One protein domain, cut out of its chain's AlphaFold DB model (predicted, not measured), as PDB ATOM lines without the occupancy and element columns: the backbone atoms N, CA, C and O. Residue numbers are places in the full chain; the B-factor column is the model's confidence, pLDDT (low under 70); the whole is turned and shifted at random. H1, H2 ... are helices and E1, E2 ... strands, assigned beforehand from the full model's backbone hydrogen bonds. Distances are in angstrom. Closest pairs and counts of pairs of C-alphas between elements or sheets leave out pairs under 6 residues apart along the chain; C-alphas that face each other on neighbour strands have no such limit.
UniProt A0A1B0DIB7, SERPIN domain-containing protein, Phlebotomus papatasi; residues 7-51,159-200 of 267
ATOM      1  N   GLY A   7     -41.820 -14.309 -34.405       36.53
ATOM      2  CA  GLY A   7     -42.045 -15.279 -35.473       36.53
ATOM      3  C   GLY A   7     -43.442 -15.045 -36.035       36.53
ATOM      4  O   GLY A   7     -44.416 -15.106 -35.290       36.53
ATOM      5  N   LEU A   8     -43.545 -14.683 -37.313       45.97
ATOM      6  CA  LEU A   8     -44.846 -14.370 -37.920       45.97
ATOM      7  C   LEU A   8     -45.591 -15.630 -38.392       45.97
ATOM      8  O   LEU A   8     -46.806 -15.577 -38.530       45.97
ATOM      9  N   TYR A   9     -44.895 -16.762 -38.574       46.53
ATOM     10  CA  TYR A   9     -45.452 -17.980 -39.177       46.53
ATOM     11  C   TYR A   9     -44.713 -19.239 -38.663       46.53
ATOM     12  O   TYR A   9     -43.718 -19.666 -39.245       46.53
ATOM     13  N   GLU A  10     -45.142 -19.807 -37.528       40.75
ATOM     14  CA  GLU A  10     -44.505 -21.000 -36.916       40.75
ATOM     15  C   GLU A  10     -45.018 -22.344 -37.476       40.75
ATOM     16  O   GLU A  10     -44.384 -23.369 -37.247       40.75
ATOM     17  N   ASN A  11     -46.115 -22.351 -38.247       40.91
ATOM     18  CA  ASN A  11     -46.748 -23.567 -38.796       40.91
ATOM     19  C   ASN A  11     -47.031 -23.491 -40.308       40.91
ATOM     20  O   ASN A  11     -47.870 -24.232 -40.817       40.91
ATOM     21  N   ASP A  12     -46.371 -22.578 -41.017       51.00
ATOM     22  CA  ASP A  12     -46.609 -22.332 -42.438       51.00
ATOM     23  C   ASP A  12     -45.404 -22.763 -43.281       51.00
ATOM     24  O   ASP A  12     -44.281 -22.863 -42.783       51.00
ATOM     25  N   VAL A  13     -45.612 -22.991 -44.577       55.97
ATOM     26  CA  VAL A  13     -44.516 -23.305 -45.525       55.97
ATOM     27  C   VAL A  13     -43.495 -22.161 -45.660       55.97
ATOM     28  O   VAL A  13     -42.404 -22.348 -46.205       55.97
ATOM     29  N   ALA A  14     -43.837 -20.986 -45.130       56.16
ATOM     30  CA  ALA A  14     -42.966 -19.842 -44.930       56.16
ATOM     31  C   ALA A  14     -42.742 -19.612 -43.427       56.16
ATOM     32  O   ALA A  14     -43.693 -19.558 -42.654       56.16
ATOM     33  N   SER A  15     -41.497 -19.392 -43.015       58.72
ATOM     34  CA  SER A  15     -41.146 -18.906 -41.679       58.72
ATOM     35  C   SER A  15     -40.371 -17.602 -41.810       58.72
ATOM     36  O   SER A  15     -39.416 -17.515 -42.581       58.72
ATOM     37  N   ALA A  16     -40.764 -16.584 -41.048       58.97
ATOM     38  CA  ALA A  16     -40.100 -15.284 -41.042       58.97
ATOM     39  C   ALA A  16     -39.618 -14.928 -39.632       58.97
ATOM     40  O   ALA A  16     -40.358 -15.073 -38.656       58.97
ATOM     41  N   LEU A  17     -38.389 -14.425 -39.547       62.22
ATOM     42  CA  LEU A  17     -37.768 -13.888 -38.345       62.22
ATOM     43  C   LEU A  17     -37.372 -12.439 -38.610       62.22
ATOM     44  O   LEU A  17     -36.566 -12.168 -39.489       62.22
ATOM     45  N   SER A  18     -37.877 -11.498 -37.820       59.47
ATOM     46  CA  SER A  18     -37.401 -10.114 -37.860       59.47
ATOM     47  C   SER A  18     -36.862  -9.698 -36.500       59.47
ATOM     48  O   SER A  18     -37.391 -10.103 -35.464       59.47
ATOM     49  N   GLY A  19     -35.791  -8.907 -36.503       60.78
ATOM     50  CA  GLY A  19     -35.165  -8.387 -35.296       60.78
ATOM     51  C   GLY A  19     -34.495  -7.044 -35.554       60.78
ATOM     52  O   GLY A  19     -33.853  -6.848 -36.582       60.78
ATOM     53  N   ASN A  20     -34.622  -6.134 -34.590       63.50
ATOM     54  CA  ASN A  20     -33.974  -4.826 -34.617       63.50
ATOM     55  C   ASN A  20     -32.991  -4.741 -33.449       63.50
ATOM     56  O   ASN A  20     -33.318  -5.148 -32.332       63.50
ATOM     57  N   SER A  21     -31.799  -4.205 -33.689       70.25
ATOM     58  CA  SER A  21     -30.791  -3.993 -32.648       70.25
ATOM     59  C   SER A  21     -30.332  -2.540 -32.633       70.25
ATOM     60  O   SER A  21     -30.116  -1.944 -33.685       70.25
ATOM     61  N   LEU A  22     -30.181  -1.979 -31.432       63.38
ATOM     62  CA  LEU A  22     -29.694  -0.621 -31.197       63.38
ATOM     63  C   LEU A  22     -28.303  -0.688 -30.566       63.38
ATOM     64  O   LEU A  22     -28.136  -1.285 -29.499       63.38
ATOM     65  N   VAL A  23     -27.325  -0.046 -31.199       66.06
ATOM     66  CA  VAL A  23     -25.942   0.048 -30.722       66.06
ATOM     67  C   VAL A  23     -25.555   1.522 -30.638       66.06
ATOM     68  O   VAL A  23     -25.593   2.243 -31.630       66.06
ATOM     69  N   GLY A  24     -25.203   2.000 -29.443       56.59
ATOM     70  CA  GLY A  24     -24.665   3.351 -29.261       56.59
ATOM     71  C   GLY A  24     -23.145   3.344 -29.385       56.59
ATOM     72  O   GLY A  24     -22.484   2.678 -28.590       56.59
ATOM     73  N   GLU A  25     -22.582   4.099 -30.328       56.00
ATOM     74  CA  GLU A  25     -21.132   4.294 -30.440       56.00
ATOM     75  C   GLU A  25     -20.722   5.688 -29.946       56.00
ATOM     76  O   GLU A  25     -21.340   6.712 -30.251       56.00
ATOM     77  N   LYS A  26     -19.641   5.734 -29.160       48.50
ATOM     78  CA  LYS A  26     -19.022   6.983 -28.709       48.50
ATOM     79  C   LYS A  26     -18.088   7.487 -29.808       48.50
ATOM     80  O   LYS A  26     -17.016   6.921 -30.017       48.50
ATOM     81  N   VAL A  27     -18.468   8.555 -30.497       51.72
ATOM     82  CA  VAL A  27     -17.660   9.151 -31.567       51.72
ATOM     83  C   VAL A  27     -16.618  10.084 -30.945       51.72
ATOM     84  O   VAL A  27     -16.977  11.093 -30.353       51.72
ATOM     85  N   GLY A  28     -15.337   9.706 -31.066       51.97
ATOM     86  CA  GLY A  28     -14.132  10.557 -31.077       51.97
ATOM     87  C   GLY A  28     -13.938  11.645 -30.000       51.97
ATOM     88  O   GLY A  28     -14.761  12.521 -29.767       51.97
ATOM     89  N   THR A  29     -12.738  11.716 -29.422       48.97
ATOM     90  CA  THR A  29     -12.330  12.710 -28.400       48.97
ATOM     91  C   THR A  29     -12.290  14.183 -28.854       48.97
ATOM     92  O   THR A  29     -11.946  15.039 -28.044       48.97
ATOM     93  N   LYS A  30     -12.654  14.508 -30.105       50.81
ATOM     94  CA  LYS A  30     -12.595  15.870 -30.679       50.81
ATOM     95  C   LYS A  30     -13.912  16.665 -30.652       50.81
ATOM     96  O   LYS A  30     -13.922  17.795 -31.116       50.81
ATOM     97  N   ALA A  31     -15.002  16.105 -30.135       53.78
ATOM     98  CA  ALA A  31     -16.288  16.802 -30.050       53.78
ATOM     99  C   ALA A  31     -16.279  17.920 -28.986       53.78
ATOM    100  O   ALA A  31     -15.942  17.661 -27.817       53.78
ATOM    101  N   GLU A  32     -16.673  19.131 -29.394       54.28
ATOM    102  CA  GLU A  32     -16.701  20.354 -28.578       54.28
ATOM    103  C   GLU A  32     -17.884  20.356 -27.598       54.28
ATOM    104  O   GLU A  32     -17.796  20.946 -26.520       54.28
ATOM    105  N   THR A  33     -18.959  19.616 -27.903       53.66
ATOM    106  CA  THR A  33     -20.136  19.482 -27.028       53.66
ATOM    107  C   THR A  33     -20.499  18.018 -26.700       53.66
ATOM    108  O   THR A  33     -20.198  17.102 -27.467       53.66
ATOM    109  N   PRO A  34     -21.171  17.734 -25.561       55.47
ATOM    110  CA  PRO A  34     -21.570  16.369 -25.186       55.47
ATOM    111  C   PRO A  34     -22.514  15.667 -26.183       55.47
ATOM    112  O   PRO A  34     -22.448  14.446 -26.310       55.47
ATOM    113  N   ALA A  35     -23.354  16.416 -26.909       54.34
ATOM    114  CA  ALA A  35     -24.289  15.892 -27.916       54.34
ATOM    115  C   ALA A  35     -23.606  15.499 -29.247       54.34
ATOM    116  O   ALA A  35     -24.162  14.774 -30.073       54.34
ATOM    117  N   GLU A  36     -22.371  15.946 -29.472       53.06
ATOM    118  CA  GLU A  36     -21.555  15.545 -30.624       53.06
ATOM    119  C   GLU A  36     -20.807  14.226 -30.398       53.06
ATOM    120  O   GLU A  36     -20.286  13.657 -31.351       53.06
ATOM    121  N   ARG A  37     -20.779  13.714 -29.159       54.16
ATOM    122  CA  ARG A  37     -19.983  12.537 -28.763       54.16
ATOM    123  C   ARG A  37     -20.657  11.188 -28.983       54.16
ATOM    124  O   ARG A  37     -20.016  10.169 -28.739       54.16
ATOM    125  N   TYR A  38     -21.920  11.156 -29.396       61.53
ATOM    126  CA  TYR A  38     -22.683   9.914 -29.499       61.53
ATOM    127  C   TYR A  38     -23.450   9.866 -30.817       61.53
ATOM    128  O   TYR A  38     -24.295  10.721 -31.083       61.53
ATOM    129  N   GLU A  39     -23.153   8.855 -31.628       68.25
ATOM    130  CA  GLU A  39     -24.005   8.447 -32.738       68.25
ATOM    131  C   GLU A  39     -24.608   7.095 -32.381       68.25
ATOM    132  O   GLU A  39     -23.912   6.158 -31.985       68.25
ATOM    133  N   SER A  40     -25.932   7.018 -32.464       77.44
ATOM    134  CA  SER A  40     -26.652   5.777 -32.216       77.44
ATOM    135  C   SER A  40     -26.963   5.129 -33.555       77.44
ATOM    136  O   SER A  40     -27.473   5.783 -34.463       77.44
ATOM    137  N   LYS A  41     -26.650   3.846 -33.681       85.62
ATOM    138  CA  LYS A  41     -26.832   3.061 -34.897       85.62
ATOM    139  C   LYS A  41     -27.882   1.988 -34.667       85.62
ATOM    140  O   LYS A  41     -27.939   1.376 -33.597       85.62
ATOM    141  N   MET A  42     -28.710   1.761 -35.674       87.62
ATOM    142  CA  MET A  42     -29.706   0.699 -35.692       87.62
ATOM    143  C   MET A  42     -29.389  -0.300 -36.800       87.62
ATOM    144  O   MET A  42     -29.181   0.089 -37.947       87.62
ATOM    145  N   LEU A  43     -29.404  -1.582 -36.452       88.00
ATOM    146  CA  LEU A  43     -29.394  -2.696 -37.394       88.00
ATOM    147  C   LEU A  43     -30.824  -3.220 -37.529       88.00
ATOM    148  O   LEU A  43     -31.447  -3.587 -36.527       88.00
ATOM    149  N   LEU A  44     -31.316  -3.276 -38.760       89.25
ATOM    150  CA  LEU A  44     -32.572  -3.920 -39.125       89.25
ATOM    151  C   LEU A  44     -32.258  -5.268 -39.773       89.25
ATOM    152  O   LEU A  44     -31.530  -5.323 -40.763       89.25
ATOM    153  N   PHE A  45     -32.806  -6.348 -39.223       87.44
ATOM    154  CA  PHE A  45     -32.653  -7.695 -39.757       87.44
ATOM    155  C   PHE A  45     -34.014  -8.311 -40.085       87.44
ATOM    156  O   PHE A  45     -34.948  -8.305 -39.274       87.44
ATOM    157  N   ASN A  46     -34.109  -8.890 -41.278       85.81
ATOM    158  CA  ASN A  46     -35.210  -9.743 -41.695       85.81
ATOM    159  C   ASN A  46     -34.636 -11.043 -42.270       85.81
ATOM    160  O   ASN A  46     -33.780 -11.008 -43.146       85.81
ATOM    161  N   GLY A  47     -35.090 -12.180 -41.767       83.75
ATOM    162  CA  GLY A  47     -34.789 -13.513 -42.253       83.75
ATOM    163  C   GLY A  47     -36.067 -14.193 -42.725       83.75
ATOM    164  O   GLY A  47     -37.058 -14.214 -41.998       83.75
ATOM    165  N   LEU A  48     -36.032 -14.791 -43.908       85.19
ATOM    166  CA  LEU A  48     -37.119 -15.593 -44.447       85.19
ATOM    167  C   LEU A  48     -36.597 -16.974 -44.833       85.19
ATOM    168  O   LEU A  48     -35.609 -17.095 -45.553       85.19
ATOM    169  N   TYR A  49     -37.297 -18.006 -44.385       81.31
ATOM    170  CA  TYR A  49     -37.086 -19.386 -44.785       81.31
ATOM    171  C   TYR A  49     -38.349 -19.907 -45.462       81.31
ATOM    172  O   TYR A  49     -39.437 -19.793 -44.902       81.31
ATOM    173  N   PHE A  50     -38.214 -20.486 -46.652       80.31
ATOM    174  CA  PHE A  50     -39.336 -21.095 -47.357       80.31
ATOM    175  C   PHE A  50     -39.056 -22.564 -47.674       80.31
ATOM    176  O   PHE A  50     -38.080 -22.905 -48.356       80.31
ATOM    177  N   ARG A  51     -39.949 -23.434 -47.201       77.62
ATOM    178  CA  ARG A  51     -39.965 -24.869 -47.478       77.62
ATOM    179  C   ARG A  51     -41.406 -25.371 -47.456       77.62
ATOM    180  O   ARG A  51     -42.001 -25.497 -46.393       77.62
ATOM    181  N   THR A 159     -27.839 -13.591 -48.272       90.38
ATOM    182  CA  THR A 159     -27.929 -12.407 -47.422       90.38
ATOM    183  C   THR A 159     -27.668 -11.177 -48.277       90.38
ATOM    184  O   THR A 159     -26.649 -11.088 -48.961       90.38
ATOM    185  N   SER A 160     -28.594 -10.229 -48.248       89.88
ATOM    186  CA  SER A 160     -28.545  -8.988 -49.007       89.88
ATOM    187  C   SER A 160     -28.592  -7.775 -48.084       89.88
ATOM    188  O   SER A 160     -29.050  -7.844 -46.943       89.88
ATOM    189  N   ARG A 161     -28.058  -6.666 -48.592       92.12
ATOM    190  CA  ARG A 161     -27.952  -5.373 -47.917       92.12
ATOM    191  C   ARG A 161     -28.510  -4.313 -48.859       92.12
ATOM    192  O   ARG A 161     -27.989  -4.132 -49.967       92.12
ATOM    193  N   ALA A 162     -29.638  -3.712 -48.488       89.69
ATOM    194  CA  ALA A 162     -30.442  -2.915 -49.419       89.69
ATOM    195  C   ALA A 162     -30.241  -1.400 -49.280       89.69
ATOM    196  O   ALA A 162     -30.741  -0.650 -50.113       89.69
ATOM    197  N   GLU A 163     -29.474  -0.933 -48.299       90.94
ATOM    198  CA  GLU A 163     -29.293   0.481 -47.944       90.94
ATOM    199  C   GLU A 163     -28.856   1.303 -49.161       90.94
ATOM    200  O   GLU A 163     -29.492   2.289 -49.525       90.94
ATOM    201  N   LYS A 164     -27.820   0.843 -49.878       90.75
ATOM    202  CA  LYS A 164     -27.314   1.524 -51.085       90.75
ATOM    203  C   LYS A 164     -28.339   1.572 -52.220       90.75
ATOM    204  O   LYS A 164     -28.328   2.517 -53.004       90.75
ATOM    205  N   HIS A 165     -29.179   0.547 -52.349       91.50
ATOM    206  CA  HIS A 165     -30.198   0.478 -53.397       91.50
ATOM    207  C   HIS A 165     -31.394   1.370 -53.045       91.50
ATOM    208  O   HIS A 165     -31.797   2.191 -53.862       91.50
ATOM    209  N   LEU A 166     -31.879   1.299 -51.805       93.12
ATOM    210  CA  LEU A 166     -32.957   2.141 -51.289       93.12
ATOM    211  C   LEU A 166     -32.574   3.627 -51.287       93.12
ATOM    212  O   LEU A 166     -33.381   4.469 -51.676       93.12
ATOM    213  N   ALA A 167     -31.322   3.956 -50.956       92.31
ATOM    214  CA  ALA A 167     -30.808   5.321 -51.054       92.31
ATOM    215  C   ALA A 167     -30.851   5.850 -52.496       92.31
ATOM    216  O   ALA A 167     -31.267   6.987 -52.719       92.31
ATOM    217  N   LYS A 168     -30.500   5.023 -53.495       93.25
ATOM    218  CA  LYS A 168     -30.645   5.381 -54.921       93.25
ATOM    219  C   LYS A 168     -32.107   5.572 -55.340       93.25
ATOM    220  O   LYS A 168     -32.359   6.317 -56.279       93.25
ATOM    221  N   MET A 169     -33.047   4.930 -54.647       93.19
ATOM    222  CA  MET A 169     -34.491   5.092 -54.852       93.19
ATOM    223  C   MET A 169     -35.082   6.291 -54.088       93.19
ATOM    224  O   MET A 169     -36.282   6.530 -54.166       93.19
ATOM    225  N   GLY A 170     -34.260   7.062 -53.367       94.19
ATOM    226  CA  GLY A 170     -34.668   8.288 -52.674       94.19
ATOM    227  C   GLY A 170     -34.799   8.159 -51.156       94.19
ATOM    228  O   GLY A 170     -34.937   9.175 -50.474       94.19
ATOM    229  N   LEU A 171     -34.677   6.953 -50.591       93.56
ATOM    230  CA  LEU A 171     -34.685   6.749 -49.142       93.56
ATOM    231  C   LEU A 171     -33.298   7.044 -48.559       93.56
ATOM    232  O   LEU A 171     -32.557   6.142 -48.198       93.56
ATOM    233  N   ILE A 172     -32.908   8.316 -48.521       94.00
ATOM    234  CA  ILE A 172     -31.546   8.723 -48.132       94.00
ATOM    235  C   ILE A 172     -31.467   9.014 -46.630       94.00
ATOM    236  O   ILE A 172     -30.597   8.494 -45.938       94.00
ATOM    237  N   THR A 173     -32.386   9.838 -46.114       94.56
ATOM    238  CA  THR A 173     -32.302  10.410 -44.759       94.56
ATOM    239  C   THR A 173     -32.261   9.350 -43.658       94.56
ATOM    240  O   THR A 173     -31.511   9.523 -42.701       94.56
ATOM    241  N   MET A 174     -32.997   8.243 -43.826       92.06
ATOM    242  CA  MET A 174     -33.049   7.095 -42.904       92.06
ATOM    243  C   MET A 174     -31.666   6.525 -42.558       92.06
ATOM    244  O   MET A 174     -31.468   6.056 -41.438       92.06
ATOM    245  N   PHE A 175     -30.727   6.577 -43.506       91.88
ATOM    246  CA  PHE A 175     -29.389   6.000 -43.375       91.88
ATOM    247  C   PHE A 175     -28.335   7.021 -42.920       91.88
ATOM    248  O   PHE A 175     -27.140   6.833 -43.129       91.88
ATOM    249  N   THR A 176     -28.761   8.153 -42.357       90.50
ATOM    250  CA  THR A 176     -27.866   9.239 -41.933       90.50
ATOM    251  C   THR A 176     -28.261   9.763 -40.563       90.50
ATOM    252  O   THR A 176     -29.429   9.694 -40.194       90.50
ATOM    253  N   SER A 177     -27.341  10.422 -39.858       88.81
ATOM    254  CA  SER A 177     -27.601  11.068 -38.559       88.81
ATOM    255  C   SER A 177     -28.674  12.174 -38.572       88.81
ATOM    256  O   SER A 177     -29.009  12.709 -37.518       88.81
ATOM    257  N   LYS A 178     -29.226  12.512 -39.748       90.88
ATOM    258  CA  LYS A 178     -30.385  13.402 -39.927       90.88
ATOM    259  C   LYS A 178     -31.734  12.673 -39.855       90.88
ATOM    260  O   LYS A 178     -32.763  13.327 -39.999       90.88
ATOM    261  N   ALA A 179     -31.742  11.347 -39.706       92.75
ATOM    262  CA  ALA A 179     -32.962  10.567 -39.550       92.75
ATOM    263  C   ALA A 179     -33.743  11.014 -38.308       92.75
ATOM    264  O   ALA A 179     -33.174  11.199 -37.234       92.75
ATOM    265  N   ASP A 180     -35.060  11.149 -38.459       91.75
ATOM    266  CA  ASP A 180     -35.965  11.301 -37.327       91.75
ATOM    267  C   ASP A 180     -36.588   9.940 -37.004       91.75
ATOM    268  O   ASP A 180     -37.549   9.503 -37.637       91.75
ATOM    269  N   LEU A 181     -35.978   9.247 -36.041       90.69
ATOM    270  CA  LEU A 181     -36.446   7.969 -35.495       90.69
ATOM    271  C   LEU A 181     -36.931   8.122 -34.044       90.69
ATOM    272  O   LEU A 181     -36.910   7.161 -33.270       90.69
ATOM    273  N   SER A 182     -37.380   9.325 -33.671       88.94
ATOM    274  CA  SER A 182     -37.841   9.655 -32.314       88.94
ATOM    275  C   SER A 182     -39.028   8.806 -31.840       88.94
ATOM    276  O   SER A 182     -39.173   8.567 -30.643       88.94
ATOM    277  N   GLY A 183     -39.836   8.280 -32.768       89.50
ATOM    278  CA  GLY A 183     -40.917   7.333 -32.468       89.50
ATOM    279  C   GLY A 183     -40.450   5.932 -32.047       89.50
ATOM    280  O   GLY A 183     -41.245   5.175 -31.498       89.50
ATOM    281  N   ILE A 184     -39.182   5.574 -32.289       87.00
ATOM    282  CA  ILE A 184     -38.597   4.274 -31.914       87.00
ATOM    283  C   ILE A 184     -37.792   4.397 -30.617       87.00
ATOM    284  O   ILE A 184     -37.828   3.503 -29.772       87.00
ATOM    285  N   SER A 185     -37.027   5.479 -30.461       85.19
ATOM    286  CA  SER A 185     -36.131   5.669 -29.320       85.19
ATOM    287  C   SER A 185     -35.819   7.144 -29.087       85.19
ATOM    288  O   SER A 185     -35.749   7.936 -30.024       85.19
ATOM    289  N   SER A 186     -35.534   7.500 -27.834       85.62
ATOM    290  CA  SER A 186     -35.050   8.830 -27.444       85.62
ATOM    291  C   SER A 186     -33.552   9.043 -27.718       85.62
ATOM    292  O   SER A 186     -32.990  10.063 -27.316       85.62
ATOM    293  N   ALA A 187     -32.872   8.067 -28.328       83.12
ATOM    294  CA  ALA A 187     -31.450   8.142 -28.638       83.12
ATOM    295  C   ALA A 187     -31.153   9.246 -29.670       83.12
ATOM    296  O   ALA A 187     -31.809   9.347 -30.706       83.12
ATOM    297  N   GLN A 188     -30.137  10.072 -29.403       82.44
ATOM    298  CA  GLN A 188     -29.767  11.149 -30.322       82.44
ATOM    299  C   GLN A 188     -29.064  10.614 -31.571       82.44
ATOM    300  O   GLN A 188     -28.274   9.668 -31.495       82.44
ATOM    301  N   LYS A 189     -29.341  11.266 -32.711       85.38
ATOM    302  CA  LYS A 189     -28.766  10.952 -34.032       85.38
ATOM    303  C   LYS A 189     -28.949   9.482 -34.435       85.38
ATOM    304  O   LYS A 189     -28.118   8.930 -35.161       85.38
ATOM    305  N   LEU A 190     -30.013   8.850 -33.933       89.62
ATOM    306  CA  LEU A 190     -30.334   7.473 -34.263       89.62
ATOM    307  C   LEU A 190     -30.664   7.364 -35.748       89.62
ATOM    308  O   LEU A 190     -31.545   8.064 -36.239       89.62
ATOM    309  N   HIS A 191     -29.985   6.458 -36.437       91.50
ATOM    310  CA  HIS A 191     -30.232   6.160 -37.841       91.50
ATOM    311  C   HIS A 191     -30.063   4.670 -38.119       91.50
ATOM    312  O   HIS A 191     -29.471   3.942 -37.318       91.50
ATOM    313  N   VAL A 192     -30.601   4.214 -39.247       91.50
ATOM    314  CA  VAL A 192     -30.369   2.851 -39.728       91.50
ATOM    315  C   VAL A 192     -28.973   2.803 -40.331       91.50
ATOM    316  O   VAL A 192     -28.710   3.479 -41.319       91.50
ATOM    317  N   ASP A 193     -28.083   2.022 -39.736       90.38
ATOM    318  CA  ASP A 193     -26.732   1.801 -40.264       90.38
ATOM    319  C   ASP A 193     -26.744   0.644 -41.269       90.38
ATOM    320  O   ASP A 193     -26.170   0.731 -42.352       90.38
ATOM    321  N   GLU A 194     -27.488  -0.413 -40.937       89.50
ATOM    322  CA  GLU A 194     -27.588  -1.620 -41.745       89.50
ATOM    323  C   GLU A 194     -29.040  -2.101 -41.855       89.50
ATOM    324  O   GLU A 194     -29.791  -2.122 -40.875       89.50
ATOM    325  N   LEU A 195     -29.415  -2.536 -43.054       91.38
ATOM    326  CA  LEU A 195     -30.663  -3.220 -43.363       91.38
ATOM    327  C   LEU A 195     -30.335  -4.530 -44.079       91.38
ATOM    328  O   LEU A 195     -30.097  -4.570 -45.290       91.38
ATOM    329  N   VAL A 196     -30.321  -5.601 -43.293       90.19
ATOM    330  CA  VAL A 196     -29.916  -6.942 -43.698       90.19
ATOM    331  C   VAL A 196     -31.150  -7.798 -43.946       90.19
ATOM    332  O   VAL A 196     -31.984  -7.977 -43.057       90.19
ATOM    333  N   GLN A 197     -31.238  -8.373 -45.143       90.50
ATOM    334  CA  GLN A 197     -32.263  -9.349 -45.492       90.50
ATOM    335  C   GLN A 197     -31.622 -10.687 -45.848       90.50
ATOM    336  O   GLN A 197     -30.896 -10.791 -46.836       90.50
ATOM    337  N   HIS A 198     -31.914 -11.712 -45.059       90.12
ATOM    338  CA  HIS A 198     -31.544 -13.093 -45.310       90.12
ATOM    339  C   HIS A 198     -32.736 -13.854 -45.894       90.12
ATOM    340  O   HIS A 198     -33.840 -13.793 -45.359       90.12
ATOM    341  N   VAL A 199     -32.527 -14.577 -46.988       89.31
ATOM    342  CA  VAL A 199     -33.552 -15.398 -47.636       89.31
ATOM    343  C   VAL A 199     -32.965 -16.767 -47.934       89.31
ATOM    344  O   VAL A 199     -31.942 -16.874 -48.612       89.31
ATOM    345  N   SER A 200     -33.649 -17.801 -47.458       88.88
ATOM    346  CA  SER A 200     -33.318 -19.194 -47.706       88.88
ATOM    347  C   SER A 200     -34.523 -19.916 -48.312       88.88
ATOM    348  O   SER A 200     -35.588 -19.993 -47.699       88.88
TER     349      SER A 200
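What this domain is: This is residues 7 to 51 and 159 to 200 of the 267 residues of the protein "SERPIN domain-containing protein" of Phlebotomus papatasi (UniProt A0A1B0DIB7). What shape does this model have? It is a long, twisted ribbon of strands: the hairpin of E1 and E2 makes its length, E4 runs beside E2, and the short E3 edges E4. The short helix H1 only grazes this sheet, and residues 169 to 190, with no named element, loop from it to E4. What is it built of? The printed part has 87 residues with four named strands and one named helix, in the order E1, E2, E3, H1, E4; it is mostly strand, and the mixed sheet runs E1, E2, E4, E3. How large is it? It is loose, with a radius of gyration of the C-alphas of 16.0 A, and spans 54 by 27 by 23 A.

How they stand to each other: How do the strands pair? E1, residues 14 to 26, and E2, residues 38 to 50, form an antiparallel hairpin at 167 degrees, with N 15 and O 49 within hydrogen-bond range at 2.8 A. E4, residues 191 to 200, is parallel to E2 at 15 degrees, with N 42 and O 191 at 2.8 A. E3, residues 159 to 161, is antiparallel to E4 at 152 degrees, with N 160 and O 197 at 2.8 A. Where is the helix? H1, residues 163 to 168, only grazes the sheet with its residues 163 to 166; its closest C-alphas to E4 are those of Glu 163 and Leu 195, 6.0 A apart. In H1 every O i to N i+4 pair is within hydrogen-bond range.

Where its parts are: Where does E1 begin? C-alpha 14 is at (-42.966, -19.842, -44.930), and E1 is 39.4 A long. How long are the others? E2 measures 39.5 A, E4 27.4 A, H1 8.6 A and E3 7.1 A. Where does E4 end? C-alpha 200 is at (-33.318, -19.194, -47.706).

The domain as a whole: Is anything missing? Residues 52 to 158 are not printed, and C-alphas 51 and 159 are 17.3 A apart. Which links are long? Those from E1 to E2 and from H1 to E4. Where is confidence low? Residues 7 to 20 and 22 to 39 are under 70.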